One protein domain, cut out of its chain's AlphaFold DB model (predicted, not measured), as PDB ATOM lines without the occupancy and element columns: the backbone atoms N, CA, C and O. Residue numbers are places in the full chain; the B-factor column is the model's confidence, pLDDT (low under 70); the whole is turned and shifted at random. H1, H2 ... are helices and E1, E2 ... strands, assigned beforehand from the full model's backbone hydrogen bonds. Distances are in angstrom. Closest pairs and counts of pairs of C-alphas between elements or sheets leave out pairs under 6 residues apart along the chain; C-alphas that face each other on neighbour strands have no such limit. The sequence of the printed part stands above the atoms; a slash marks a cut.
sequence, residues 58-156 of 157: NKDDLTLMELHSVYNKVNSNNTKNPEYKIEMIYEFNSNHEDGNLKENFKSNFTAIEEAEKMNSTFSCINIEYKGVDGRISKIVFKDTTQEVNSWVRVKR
ATOM      1  N   ASN A  58     -13.195   5.758   6.799       89.31
ATOM      2  CA  ASN A  58     -13.913   5.219   5.652       89.31
ATOM      3  C   ASN A  58     -15.051   6.170   5.241       89.31
ATOM      4  O   ASN A  58     -16.229   5.867   5.433       89.31
ATOM      5  N   LYS A  59     -14.692   7.363   4.760       89.25
ATOM      6  CA  LYS A  59     -15.640   8.420   4.380       89.25
ATOM      7  C   LYS A  59     -15.121   9.251   3.210       89.25
ATOM      8  O   LYS A  59     -13.936   9.185   2.873       89.25
ATOM      9  N   ASP A  60     -16.013  10.050   2.632       86.31
ATOM     10  CA  ASP A  60     -15.758  10.797   1.398       86.31
ATOM     11  C   ASP A  60     -15.220  12.223   1.611       86.31
ATOM     12  O   ASP A  60     -14.771  12.853   0.657       86.31
ATOM     13  N   ASP A  61     -15.254  12.739   2.841       86.88
ATOM     14  CA  ASP A  61     -14.992  14.141   3.192       86.88
ATOM     15  C   ASP A  61     -13.834  14.306   4.192       86.88
ATOM     16  O   ASP A  61     -13.884  15.112   5.123       86.88
ATOM     17  N   LEU A  62     -12.769  13.526   4.023       87.69
ATOM     18  CA  LEU A  62     -11.586  13.632   4.868       87.69
ATOM     19  C   LEU A  62     -10.845  14.933   4.603       87.69
ATOM     20  O   LEU A  62     -10.535  15.288   3.465       87.69
ATOM     21  N   THR A  63     -10.492  15.601   5.689       85.94
ATOM     22  CA  THR A  63      -9.543  16.711   5.680       85.94
ATOM     23  C   THR A  63      -8.108  16.201   5.544       85.94
ATOM     24  O   THR A  63      -7.795  15.055   5.879       85.94
ATOM     25  N   LEU A  64      -7.194  17.084   5.131       82.25
ATOM     26  CA  LEU A  64      -5.759  16.783   5.120       82.25
ATOM     27  C   LEU A  64      -5.268  16.314   6.503       82.25
ATOM     28  O   LEU A  64      -4.516  15.348   6.598       82.25
ATOM     29  N   MET A  65      -5.749  16.940   7.583       82.56
ATOM     30  CA  MET A  65      -5.390  16.573   8.958       82.56
ATOM     31  C   MET A  65      -5.830  15.148   9.321       82.56
ATOM     32  O   MET A  65      -5.061  14.396   9.926       82.56
ATOM     33  N   GLU A  66      -7.047  14.753   8.945       87.50
ATOM     34  CA  GLU A  66      -7.530  13.386   9.155       87.50
ATOM     35  C   GLU A  66      -6.708  12.379   8.345       87.50
ATOM     36  O   GLU A  66      -6.327  11.337   8.878       87.50
ATOM     37  N   LEU A  67      -6.342  12.718   7.106       86.25
ATOM     38  CA  LEU A  67      -5.488  11.877   6.268       86.25
ATOM     39  C   LEU A  67      -4.075  11.700   6.872       86.25
ATOM     40  O   LEU A  67      -3.579  10.573   6.940       86.25
ATOM     41  N   HIS A  68      -3.470  12.767   7.417       84.31
ATOM     42  CA  HIS A  68      -2.219  12.692   8.200       84.31
ATOM     43  C   HIS A  68      -2.367  11.786   9.430       84.31
ATOM     44  O   HIS A  68      -1.460  11.013   9.755       84.31
ATOM     45  N   SER A  69      -3.500  11.866  10.130       88.12
ATOM     46  CA  SER A  69      -3.776  11.033  11.303       88.12
ATOM     47  C   SER A  69      -3.807   9.544  10.941       88.12
ATOM     48  O   SER A  69      -3.155   8.734  11.611       88.12
ATOM     49  N   VAL A  70      -4.479   9.174   9.842       89.38
ATOM     50  CA  VAL A  70      -4.471   7.792   9.325       89.38
ATOM     51  C   VAL A  70      -3.067   7.348   8.974       89.38
ATOM     52  O   VAL A  70      -2.654   6.270   9.396       89.38
ATOM     53  N   TYR A  71      -2.321   8.179   8.246       87.44
ATOM     54  CA  TYR A  71      -0.955   7.868   7.840       87.44
ATOM     55  C   TYR A  71      -0.062   7.555   9.047       87.44
ATOM     56  O   TYR A  71       0.600   6.515   9.097       87.44
ATOM     57  N   ASN A  72      -0.108   8.405  10.073       85.69
ATOM     58  CA  ASN A  72       0.653   8.196  11.302       85.69
ATOM     59  C   ASN A  72       0.211   6.930  12.042       85.69
ATOM     60  O   ASN A  72       1.053   6.187  12.556       85.69
ATOM     61  N   LYS A  73      -1.096   6.648  12.073       88.81
ATOM     62  CA  LYS A  73      -1.633   5.432  12.689       88.81
ATOM     63  C   LYS A  73      -1.169   4.173  11.949       88.81
ATOM     64  O   LYS A  73      -0.703   3.239  12.599       88.81
ATOM     65  N   VAL A  74      -1.218   4.169  10.615       89.00
ATOM     66  CA  VAL A  74      -0.698   3.090   9.758       89.00
ATOM     67  C   VAL A  74       0.793   2.870  10.014       89.00
ATOM     68  O   VAL A  74       1.210   1.743  10.280       89.00
ATOM     69  N   ASN A  75       1.595   3.934  10.024       88.06
ATOM     70  CA  ASN A  75       3.034   3.826  10.253       88.06
ATOM     71  C   ASN A  75       3.366   3.317  11.669       88.06
ATOM     72  O   ASN A  75       4.238   2.462  11.845       88.06
ATOM     73  N   SER A  76       2.632   3.786  12.685       88.12
ATOM     74  CA  SER A  76       2.774   3.304  14.063       88.12
ATOM     75  C   SER A  76       2.429   1.820  14.175       88.12
ATOM     76  O   SER A  76       3.174   1.070  14.807       88.12
ATOM     77  N   ASN A  77       1.346   1.378  13.524       87.88
ATOM     78  CA  ASN A  77       0.981  -0.033  13.474       87.88
ATOM     79  C   ASN A  77       2.070  -0.868  12.794       87.88
ATOM     80  O   ASN A  77       2.530  -1.841  13.375       87.88
ATOM     81  N   ASN A  78       2.529  -0.461  11.611       87.81
ATOM     82  CA  ASN A  78       3.523  -1.207  10.834       87.81
ATOM     83  C   ASN A  78       4.883  -1.304  11.538       87.81
ATOM     84  O   ASN A  78       5.629  -2.251  11.305       87.81
ATOM     85  N   THR A  79       5.198  -0.328  12.395       88.06
ATOM     86  CA  THR A  79       6.398  -0.342  13.242       88.06
ATOM     87  C   THR A  79       6.245  -1.304  14.420       88.06
ATOM     88  O   THR A  79       7.185  -2.016  14.755       88.06
ATOM     89  N   LYS A  80       5.068  -1.331  15.060       87.44
ATOM     90  CA  LYS A  80       4.793  -2.200  16.218       87.44
ATOM     91  C   LYS A  80       4.534  -3.654  15.822       87.44
ATOM     92  O   LYS A  80       4.879  -4.546  16.584       87.44
ATOM     93  N   ASN A  81       3.940  -3.865  14.651       85.00
ATOM     94  CA  ASN A  81       3.428  -5.141  14.164       85.00
ATOM     95  C   ASN A  81       3.950  -5.408  12.736       85.00
ATOM     96  O   ASN A  81       3.201  -5.258  11.762       85.00
ATOM     97  N   PRO A  82       5.238  -5.752  12.564       82.00
ATOM     98  CA  PRO A  82       5.839  -5.960  11.245       82.00
ATOM     99  C   PRO A  82       5.212  -7.121  10.453       82.00
ATOM    100  O   PRO A  82       5.333  -7.153   9.227       82.00
ATOM    101  N   GLU A  83       4.546  -8.055  11.126       80.38
ATOM    102  CA  GLU A  83       3.792  -9.161  10.534       80.38
ATOM    103  C   GLU A  83       2.417  -8.743   9.971       80.38
ATOM    104  O   GLU A  83       1.925  -9.374   9.034       80.38
ATOM    105  N   TYR A  84       1.834  -7.641  10.462       79.38
ATOM    106  CA  TYR A  84       0.531  -7.108  10.040       79.38
ATOM    107  C   TYR A  84       0.682  -5.717   9.415       79.38
ATOM    108  O   TYR A  84       0.182  -4.717   9.937       79.38
ATOM    109  N   LYS A  85       1.398  -5.647   8.287       85.88
ATOM    110  CA  LYS A  85       1.580  -4.385   7.563       85.88
ATOM    111  C   LYS A  85       0.307  -3.960   6.843       85.88
ATOM    112  O   LYS A  85      -0.275  -4.733   6.086       85.88
ATOM    113  N   ILE A  86      -0.048  -2.699   7.042       87.69
ATOM    114  CA  ILE A  86      -1.081  -1.988   6.304       87.69
ATOM    115  C   ILE A  86      -0.401  -1.167   5.210       87.69
ATOM    116  O   ILE A  86       0.493  -0.364   5.489       87.69
ATOM    117  N   GLU A  87      -0.831  -1.348   3.971       86.88
ATOM    118  CA  GLU A  87      -0.447  -0.507   2.844       86.88
ATOM    119  C   GLU A  87      -1.415   0.679   2.731       86.88
ATOM    120  O   GLU A  87      -2.632   0.506   2.700       86.88
ATOM    121  N   MET A  88      -0.888   1.901   2.676       84.31
ATOM    122  CA  MET A  88      -1.693   3.098   2.435       84.31
ATOM    123  C   MET A  88      -1.328   3.661   1.068       84.31
ATOM    124  O   MET A  88      -0.168   3.993   0.832       84.31
ATOM    125  N   ILE A  89      -2.318   3.773   0.186       82.81
ATOM    126  CA  ILE A  89      -2.153   4.343  -1.151       82.81
ATOM    127  C   ILE A  89      -2.918   5.655  -1.216       82.81
ATOM    128  O   ILE A  89      -4.093   5.713  -0.858       82.81
ATOM    129  N   TYR A  90      -2.248   6.690  -1.706       78.12
ATOM    130  CA  TYR A  90      -2.874   7.953  -2.054       78.12
ATOM    131  C   TYR A  90      -2.872   8.121  -3.575       78.12
ATOM    132  O   TYR A  90      -1.827   8.016  -4.222       78.12
ATOM    133  N   GLU A  91      -4.059   8.346  -4.131       77.75
ATOM    134  CA  GLU A  91      -4.304   8.639  -5.537       77.75
ATOM    135  C   GLU A  91      -4.617  10.129  -5.690       77.75
ATOM    136  O   GLU A  91      -5.580  10.644  -5.115       77.75
ATOM    137  N   PHE A  92      -3.821  10.831  -6.491       70.44
ATOM    138  CA  PHE A  92      -4.120  12.204  -6.884       70.44
ATOM    139  C   PHE A  92      -4.195  12.336  -8.396       70.44
ATOM    140  O   PHE A  92      -3.539  11.610  -9.146       70.44
ATOM    141  N   ASN A  93      -5.014  13.288  -8.828       58.50
ATOM    142  CA  ASN A  93      -5.168  13.631 -10.229       58.50
ATOM    143  C   ASN A  93      -4.246  14.815 -10.539       58.50
ATOM    144  O   ASN A  93      -4.516  15.940 -10.114       58.50
ATOM    145  N   SER A  94      -3.134  14.565 -11.227       54.84
ATOM    146  CA  SER A  94      -2.308  15.638 -11.778       54.84
ATOM    147  C   SER A  94      -2.837  16.011 -13.156       54.84
ATOM    148  O   SER A  94      -2.807  15.193 -14.075       54.84
ATOM    149  N   ASN A  95      -3.274  17.257 -13.322       47.25
ATOM    150  CA  ASN A  95      -3.441  17.813 -14.659       47.25
ATOM    151  C   ASN A  95      -2.034  18.126 -15.185       47.25
ATOM    152  O   ASN A  95      -1.387  19.041 -14.682       47.25
ATOM    153  N   HIS A  96      -1.537  17.353 -16.149       42.75
ATOM    154  CA  HIS A  96      -0.319  17.728 -16.863       42.75
ATOM    155  C   HIS A  96      -0.625  18.988 -17.692       42.75
ATOM    156  O   HIS A  96      -1.680  19.048 -18.326       42.75
ATOM    157  N   GLU A  97       0.271  19.984 -17.711       51.50
ATOM    158  CA  GLU A  97       0.084  21.233 -18.483       51.50
ATOM    159  C   GLU A  97      -0.108  20.987 -19.992       51.50
ATOM    160  O   GLU A  97      -0.609  21.849 -20.708       51.50
ATOM    161  N   ASP A  98       0.184  19.770 -20.460       48.12
ATOM    162  CA  ASP A  98      -0.057  19.313 -21.827       48.12
ATOM    163  C   ASP A  98      -1.433  18.620 -21.968       48.12
ATOM    164  O   ASP A  98      -1.576  17.461 -22.355       48.12
ATOM    165  N   GLY A  99      -2.474  19.341 -21.548       49.00
ATOM    166  CA  GLY A  99      -3.826  19.360 -22.117       49.00
ATOM    167  C   GLY A  99      -4.723  18.114 -22.175       49.00
ATOM    168  O   GLY A  99      -5.923  18.317 -22.328       49.00
ATOM    169  N   ASN A 100      -4.256  16.861 -22.092       47.00
ATOM    170  CA  ASN A 100      -5.127  15.714 -22.437       47.00
ATOM    171  C   ASN A 100      -4.934  14.393 -21.677       47.00
ATOM    172  O   ASN A 100      -5.681  13.451 -21.943       47.00
ATOM    173  N   LEU A 101      -4.020  14.289 -20.712       41.31
ATOM    174  CA  LEU A 101      -3.829  13.042 -19.959       41.31
ATOM    175  C   LEU A 101      -4.104  13.266 -18.471       41.31
ATOM    176  O   LEU A 101      -3.307  13.867 -17.756       41.31
ATOM    177  N   LYS A 102      -5.268  12.786 -18.016       47.31
ATOM    178  CA  LYS A 102      -5.585  12.615 -16.594       47.31
ATOM    179  C   LYS A 102      -5.116  11.226 -16.184       47.31
ATOM    180  O   LYS A 102      -5.838  10.253 -16.398       47.31
ATOM    181  N   GLU A 103      -3.914  11.123 -15.639       47.97
ATOM    182  CA  GLU A 103      -3.441   9.873 -15.043       47.97
ATOM    183  C   GLU A 103      -3.556   9.946 -13.519       47.97
ATOM    184  O   GLU A 103      -3.155  10.926 -12.892       47.97
ATOM    185  N   ASN A 104      -4.131   8.901 -12.917       52.28
ATOM    186  CA  ASN A 104      -4.159   8.753 -11.466       52.28
ATOM    187  C   ASN A 104      -2.776   8.273 -11.019       52.28
ATOM    188  O   ASN A 104      -2.416   7.114 -11.245       52.28
ATOM    189  N   PHE A 105      -2.000   9.150 -10.388       53.75
ATOM    190  CA  PHE A 105      -0.697   8.775  -9.856       53.75
ATOM    191  C   PHE A 105      -0.848   8.210  -8.439       53.75
ATOM    192  O   PHE A 105      -1.533   8.795  -7.599       53.75
ATOM    193  N   LYS A 106      -0.202   7.067  -8.173       58.34
ATOM    194  CA  LYS A 106      -0.139   6.438  -6.844       58.34
ATOM    195  C   LYS A 106       1.150   6.859  -6.155       58.34
ATOM    196  O   LYS A 106       2.228   6.500  -6.623       58.34
ATOM    197  N   SER A 107       1.058   7.579  -5.040       58.06
ATOM    198  CA  SER A 107       2.235   7.981  -4.261       58.06
ATOM    199  C   SER A 107       2.130   7.620  -2.784       58.06
ATOM    200  O   SER A 107       1.045   7.436  -2.229       58.06
ATOM    201  N   ASN A 108       3.293   7.589  -2.130       57.81
ATOM    202  CA  ASN A 108       3.369   7.645  -0.677       57.81
ATOM    203  C   ASN A 108       2.973   9.053  -0.208       57.81
ATOM    204  O   ASN A 108       3.356  10.058  -0.810       57.81
ATOM    205  N   PHE A 109       2.218   9.111   0.885       59.97
ATOM    206  CA  PHE A 109       1.654  10.335   1.458       59.97
ATOM    207  C   PHE A 109       2.705  11.409   1.824       59.97
ATOM    208  O   PHE A 109       2.406  12.597   1.828       59.97
ATOM    209  N   THR A 110       3.965  11.017   2.041       57.75
ATOM    210  CA  THR A 110       5.100  11.909   2.359       57.75
ATOM    211  C   THR A 110       5.470  12.916   1.264       57.75
ATOM    212  O   THR A 110       6.335  13.751   1.497       57.75
ATOM    213  N   ALA A 111       4.872  12.826   0.074       53.94
ATOM    214  CA  ALA A 111       5.129  13.721  -1.056       53.94
ATOM    215  C   ALA A 111       4.125  14.888  -1.172       53.94
ATOM    216  O   ALA A 111       4.111  15.581  -2.186       53.94
ATOM    217  N   ILE A 112       3.249  15.088  -0.182       59.19
ATOM    218  CA  ILE A 112       2.278  16.187  -0.198       59.19
ATOM    219  C   ILE A 112       2.938  17.461   0.345       59.19
ATOM    220  O   ILE A 112       3.250  17.540   1.529       59.19
ATOM    221  N   GLU A 113       3.124  18.470  -0.510       56.72
ATOM    222  CA  GLU A 113       3.491  19.819  -0.069       56.72
ATOM    223  C   GLU A 113       2.306  20.452   0.692       56.72
ATOM    224  O   GLU A 113       1.238  20.711   0.133       56.72
ATOM    225  N   GLU A 114       2.479  20.655   2.005       56.00
ATOM    226  CA  GLU A 114       1.416  20.991   2.973       56.00
ATOM    227  C   GLU A 114       0.690  22.325   2.702       56.00
ATOM    228  O   GLU A 114      -0.440  22.517   3.157       56.00
ATOM    229  N   ALA A 115       1.303  23.252   1.959       51.62
ATOM    230  CA  ALA A 115       0.787  24.612   1.787       51.62
ATOM    231  C   ALA A 115      -0.365  24.729   0.768       51.62
ATOM    232  O   ALA A 115      -1.211  25.611   0.913       51.62
ATOM    233  N   GLU A 116      -0.442  23.845  -0.233       53.25
ATOM    234  CA  GLU A 116      -1.433  23.957  -1.322       53.25
ATOM    235  C   GLU A 116      -2.695  23.106  -1.108       53.25
ATOM    236  O   GLU A 116      -3.721  23.347  -1.745       53.25
ATOM    237  N   LYS A 117      -2.665  22.141  -0.176       60.41
ATOM    238  CA  LYS A 117      -3.736  21.141   0.008       60.41
ATOM    239  C   LYS A 117      -4.541  21.273   1.304       60.41
ATOM    240  O   LYS A 117      -5.331  20.388   1.622       60.41
ATOM    241  N   MET A 118      -4.411  22.373   2.055       60.06
ATOM    242  CA  MET A 118      -5.214  22.577   3.279       60.06
ATOM    243  C   MET A 118      -6.729  22.603   3.015       60.06
ATOM    244  O   MET A 118      -7.504  22.211   3.883       60.06
ATOM    245  N   ASN A 119      -7.144  23.017   1.814       64.44
ATOM    246  CA  ASN A 119      -8.549  23.041   1.392       64.44
ATOM    247  C   ASN A 119      -8.957  21.795   0.588       64.44
ATOM    248  O   ASN A 119     -10.043  21.765   0.006       64.44
ATOM    249  N   SER A 120      -8.078  20.796   0.508       73.94
ATOM    250  CA  SER A 120      -8.352  19.571  -0.224       73.94
ATOM    251  C   SER A 120      -9.240  18.637   0.582       73.94
ATOM    252  O   SER A 120      -9.113  18.521   1.802       73.94
ATOM    253  N   THR A 121     -10.140  17.967  -0.129       80.88
ATOM    254  CA  THR A 121     -10.982  16.904   0.425       80.88
ATOM    255  C   THR A 121     -10.527  15.579  -0.152       80.88
ATOM    256  O   THR A 121     -10.085  15.514  -1.304       80.88
ATOM    257  N   PHE A 122     -10.599  14.537   0.665       85.12
ATOM    258  CA  PHE A 122     -10.177  13.199   0.291       85.12
ATOM    259  C   PHE A 122     -11.280  12.196   0.592       85.12
ATOM    260  O   PHE A 122     -11.954  12.292   1.615       85.12
ATOM    261  N   SER A 123     -11.404  11.185  -0.257       87.75
ATOM    262  CA  SER A 123     -12.350  10.093  -0.054       87.75
ATOM    263  C   SER A 123     -11.617   8.771   0.091       87.75
ATOM    264  O   SER A 123     -10.679   8.485  -0.659       87.75
ATOM    265  N   CYS A 124     -12.040   7.951   1.048       87.75
ATOM    266  CA  CYS A 124     -11.637   6.555   1.096       87.75
ATOM    267  C   CYS A 124     -12.388   5.791   0.006       87.75
ATOM    268  O   CYS A 124     -13.607   5.684   0.043       87.75
ATOM    269  N   ILE A 125     -11.660   5.272  -0.980       89.12
ATOM    270  CA  ILE A 125     -12.271   4.610  -2.141       89.12
ATOM    271  C   ILE A 125     -12.196   3.088  -2.064       89.12
ATOM    272  O   ILE A 125     -12.917   2.402  -2.787       89.12
ATOM    273  N   ASN A 126     -11.305   2.545  -1.231       88.12
ATOM    274  CA  ASN A 126     -11.176   1.104  -1.069       88.12
ATOM    275  C   ASN A 126     -10.489   0.728   0.249       88.12
ATOM    276  O   ASN A 126      -9.502   1.353   0.647       88.12
ATOM    277  N   ILE A 127     -10.964  -0.356   0.863       89.25
ATOM    278  CA  ILE A 127     -10.347  -1.013   2.016       89.25
ATOM    279  C   ILE A 127     -10.265  -2.506   1.707       89.25
ATOM    280  O   ILE A 127     -11.282  -3.153   1.461       89.25
ATOM    281  N   GLU A 128      -9.057  -3.064   1.734       89.81
ATOM    282  CA  GLU A 128      -8.841  -4.501   1.562       89.81
ATOM    283  C   GLU A 128      -8.444  -5.139   2.895       89.81
ATOM    284  O   GLU A 128      -7.706  -4.558   3.699       89.81
ATOM    285  N   TYR A 129      -8.908  -6.370   3.098       87.19
ATOM    286  CA  TYR A 129      -8.662  -7.171   4.291       87.19
ATOM    287  C   TYR A 129      -7.866  -8.419   3.905       87.19
ATOM    288  O   TYR A 129      -8.180  -9.069   2.904       87.19
ATOM    289  N   LYS A 130      -6.854  -8.792   4.698       79.38
ATOM    290  CA  LYS A 130      -6.094 -10.031   4.457       79.38
ATOM    291  C   LYS A 130      -6.750 -11.227   5.145       79.38
ATOM    292  O   LYS A 130      -7.222 -11.129   6.275       79.38
ATOM    293  N   GLY A 131      -6.737 -12.366   4.447       67.69
ATOM    294  CA  GLY A 131      -7.328 -13.630   4.891       67.69
ATOM    295  C   GLY A 131      -6.809 -14.176   6.231       67.69
ATOM    296  O   GLY A 131      -5.797 -13.726   6.760       67.69
ATOM    297  N   VAL A 132      -7.548 -15.172   6.740       54.56
ATOM    298  CA  VAL A 132      -7.524 -15.842   8.066       54.56
ATOM    299  C   VAL A 132      -7.714 -14.936   9.291       54.56
ATOM    300  O   VAL A 132      -8.467 -15.317  10.182       54.56
ATOM    301  N   ASP A 133      -7.147 -13.728   9.300       67.12
ATOM    302  CA  ASP A 133      -7.205 -12.811  10.449       67.12
ATOM    303  C   ASP A 133      -8.180 -11.637  10.264       67.12
ATOM    304  O   ASP A 133      -8.419 -10.899  11.209       67.12
ATOM    305  N   GLY A 134      -8.737 -11.404   9.070       80.25
ATOM    306  CA  GLY A 134      -9.803 -10.407   8.844       80.25
ATOM    307  C   GLY A 134      -9.424  -8.945   9.133       80.25
ATOM    308  O   GLY A 134     -10.295  -8.074   9.174       80.25
ATOM    309  N   ARG A 135      -8.135  -8.664   9.347       86.25
ATOM    310  CA  ARG A 135      -7.599  -7.326   9.610       86.25
ATOM    311  C   ARG A 135      -7.413  -6.552   8.309       86.25
ATOM    312  O   ARG A 135      -7.065  -7.134   7.278       86.25
ATOM    313  N   ILE A 136      -7.601  -5.236   8.377       89.00
ATOM    314  CA  ILE A 136      -7.286  -4.325   7.270       89.00
ATOM    315  C   ILE A 136      -5.818  -4.499   6.864       89.00
ATOM    316  O   ILE A 136      -4.920  -4.438   7.704       89.00
ATOM    317  N   SER A 137      -5.582  -4.695   5.569       89.56
ATOM    318  CA  SER A 137      -4.249  -4.788   4.966       89.56
ATOM    319  C   SER A 137      -3.942  -3.653   4.011       89.56
ATOM    320  O   SER A 137      -2.772  -3.406   3.732       89.56
ATOM    321  N   LYS A 138      -4.964  -2.973   3.488       90.12
ATOM    322  CA  LYS A 138      -4.766  -1.874   2.552       90.12
ATOM    323  C   LYS A 138      -5.892  -0.865   2.634       90.12
ATOM    324  O   LYS A 138      -7.052  -1.254   2.738       90.12
ATOM    325  N   ILE A 139      -5.540   0.410   2.557       88.75
ATOM    326  CA  ILE A 139      -6.490   1.521   2.509       88.75
ATOM    327  C   ILE A 139      -6.079   2.447   1.367       88.75
ATOM    328  O   ILE A 139      -4.910   2.830   1.260       88.75
ATOM    329  N   VAL A 140      -7.031   2.789   0.503       89.19
ATOM    330  CA  VAL A 140      -6.813   3.653  -0.659       89.19
ATOM    331  C   VAL A 140      -7.625   4.930  -0.504       89.19
ATOM    332  O   VAL A 140      -8.841   4.883  -0.304       89.19
ATOM    333  N   PHE A 141      -6.948   6.065  -0.629       87.25
ATOM    334  CA  PHE A 141      -7.545   7.393  -0.582       87.25
ATOM    335  C   PHE A 141      -7.375   8.100  -1.919       87.25
ATOM    336  O   PHE A 141      -6.320   7.987  -2.542       87.25
ATOM    337  N   LYS A 142      -8.385   8.864  -2.327       85.31
ATOM    338  CA  LYS A 142      -8.374   9.680  -3.541       85.31
ATOM    339  C   LYS A 142      -8.587  11.151  -3.198       85.31
ATOM    340  O   LYS A 142      -9.410  11.470  -2.349       85.31
ATOM    341  N   ASP A 143      -7.876  12.038  -3.884       80.31
ATOM    342  CA  ASP A 143      -8.132  13.482  -3.858       80.31
ATOM    343  C   ASP A 143      -9.401  13.848  -4.650       80.31
ATOM    344  O   ASP A 143      -9.493  13.586  -5.854       80.31
ATOM    345  N   THR A 144     -10.374  14.474  -3.988       76.50
ATOM    346  CA  THR A 144     -11.660  14.898  -4.570       76.50
ATOM    347  C   THR A 144     -11.801  16.413  -4.705       76.50
ATOM    348  O   THR A 144     -12.852  16.910  -5.114       76.50
ATOM    349  N   THR A 145     -10.736  17.176  -4.450       67.50
ATOM    350  CA  THR A 145     -10.754  18.652  -4.432       67.50
ATOM    351  C   THR A 145     -11.271  19.272  -5.735       67.50
ATOM    352  O   THR A 145     -11.972  20.283  -5.715       67.50
ATOM    353  N   GLN A 146     -10.970  18.668  -6.891       58.19
ATOM    354  CA  GLN A 146     -11.425  19.185  -8.188       58.19
ATOM    355  C   GLN A 146     -12.872  18.806  -8.541       58.19
ATOM    356  O   GLN A 146     -13.504  19.509  -9.330       58.19
ATOM    357  N   GLU A 147     -13.429  17.743  -7.954       50.28
ATOM    358  CA  GLU A 147     -14.805  17.325  -8.245       50.28
ATOM    359  C   GLU A 147     -15.811  18.333  -7.664       50.28
ATOM    360  O   GLU A 147     -16.744  18.732  -8.362       50.28
ATOM    361  N   VAL A 148     -15.563  18.873  -6.465       46.12
ATOM    362  CA  VAL A 148     -16.440  19.856  -5.788       46.12
ATOM    363  C   VAL A 148     -16.623  21.147  -6.603       46.12
ATOM    364  O   VAL A 148     -17.733  21.674  -6.710       46.12
ATOM    365  N   ASN A 149     -15.566  21.633  -7.258       41.38
ATOM    366  CA  ASN A 149     -15.620  22.863  -8.058       41.38
ATOM    367  C   ASN A 149     -16.389  22.709  -9.382       41.38
ATOM    368  O   ASN A 149     -16.800  23.716  -9.966       41.38
ATOM    369  N   SER A 150     -16.616  21.479  -9.854       37.09
ATOM    370  CA  SER A 150     -17.389  21.222 -11.075       37.09
ATOM    371  C   SER A 150     -18.903  21.326 -10.837       37.09
ATOM    372  O   SER A 150     -19.600  21.984 -11.608       37.09
ATOM    373  N   TRP A 151     -19.411  20.812  -9.711       33.94
ATOM    374  CA  TRP A 151     -20.837  20.873  -9.352       33.94
ATOM    375  C   TRP A 151     -21.326  22.290  -9.027       33.94
ATOM    376  O   TRP A 151     -22.484  22.623  -9.280       33.94
ATOM    377  N   VAL A 152     -20.445  23.148  -8.503       37.62
ATOM    378  CA  VAL A 152     -20.773  24.549  -8.190       37.62
ATOM    379  C   VAL A 152     -20.931  25.396  -9.457       37.62
ATOM    380  O   VAL A 152     -21.680  26.374  -9.444       37.62
ATOM    381  N   ARG A 153     -20.278  25.023 -10.569       37.62
ATOM    382  CA  ARG A 153     -20.444  25.732 -11.847       37.62
ATOM    383  C   ARG A 153     -21.700  25.314 -12.610       37.62
ATOM    384  O   ARG A 153     -22.303  26.168 -13.235       37.62
ATOM    385  N   VAL A 154     -22.150  24.064 -12.488       40.62
ATOM    386  CA  VAL A 154     -23.330  23.556 -13.226       40.62
ATOM    387  C   VAL A 154     -24.668  24.084 -12.676       40.62
ATOM    388  O   VAL A 154     -25.684  24.010 -13.353       40.62
ATOM    389  N   LYS A 155     -24.704  24.652 -11.462       39.91
ATOM    390  CA  LYS A 155     -25.930  25.242 -10.878       39.91
ATOM    391  C   LYS A 155     -26.062  26.759 -11.058       39.91
ATOM    392  O   LYS A 155     -26.942  27.362 -10.445       39.91
ATOM    393  N   ARG A 156     -25.185  27.381 -11.848       42.03
ATOM    394  CA  ARG A 156     -25.268  28.797 -12.225       42.03
ATOM    395  C   ARG A 156     -25.399  28.930 -13.741       42.03
ATOM    396  O   ARG A 156     -24.553  29.569 -14.341       42.03
TER     397      ARG A 156
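What this domain is: This is residues 58 to 156 of the 157 residues of an uncharacterized protein of Clostridium sp. CAG:343 (UniProt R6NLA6). Two strand hairpins, E1 with E2 and E3 with E4, stand side by side as one strongly twisted four-stranded sheet, and the long helix H1 packs along one face of it, making two layers. A second helix, H2, leads away from the sheet, and residues 149 to 156 stick out. The printed part has 99 residues, with two named helices and four named strands in the order H1, E1, E2, E3, E4, H2; the sheet order is E2, E1, E4, E3, mixed, and the class is mixed, helices and strands. The whole is only just loose, close to compact, with a radius of gyration of the C-alphas of 15.5 A, and only just elongated, spanning 51 by 25 by 25 A.

How they stand to each other: In the sheet, the inner strands E1, residues 87 to 95, and E4, residues 136 to 143, are parallel neighbours at 16 degrees, with N 87 and O 137 at 2.8 A and N 141 and O 89 at 2.9 A. The edge strand E2, residues 102 to 107, is antiparallel to E1 at 148 degrees and forms a hairpin with it; N 107 and O 90 are 3.0 A apart. The other edge strand, E3, residues 121 to 129, forms an antiparallel hairpin with E4 at 157 degrees; N 125 and O 140 are 2.9 A apart. H1, residues 64 to 80, is on the sheet at a height of 10.5 A, over E1 and E4, and runs along the strands, at 24 degrees to E4 on the local plane. Its closest C-alphas to E1 are those of Tyr 71 and Met 88, 7.2 A apart. H2, residues 145 to 154, only grazes the sheet with residues 145 to 148; the closest C-alphas of H2 and E3 are those of Thr 145 and Thr 121, 5.2 A apart. H1 and H2 are apart. In H1 every O i to N i+4 pair is within hydrogen-bond range; in H2 1 of 6 is, and 2 of 7 O i to N i+3 pairs are. Residues 62 to 63 pair antiparallel with residues 121 to 122 of E3.

Where its parts are: H1 begins at C-alpha 64, (-5.759, 16.783, 5.120), and is 24.4 A long. E1 measures 25.5 A, E3 24.5 A and E4 21.0 A. H2, 16.1 A long, ends at C-alpha 154, (-23.330, 23.556, -13.226).

The domain as a whole: The C-alphas farthest apart are those of Glu 83 and Arg 156, at 52.9 A. The printed part has no cut. The link from E2 to E3, residues 108 to 120, is long, and the link from E4 to H2 is tight. The mean pLDDT of the printed part is 71.1; residues 93 to 119, 131 to 133 and 145 to 156 are under 70.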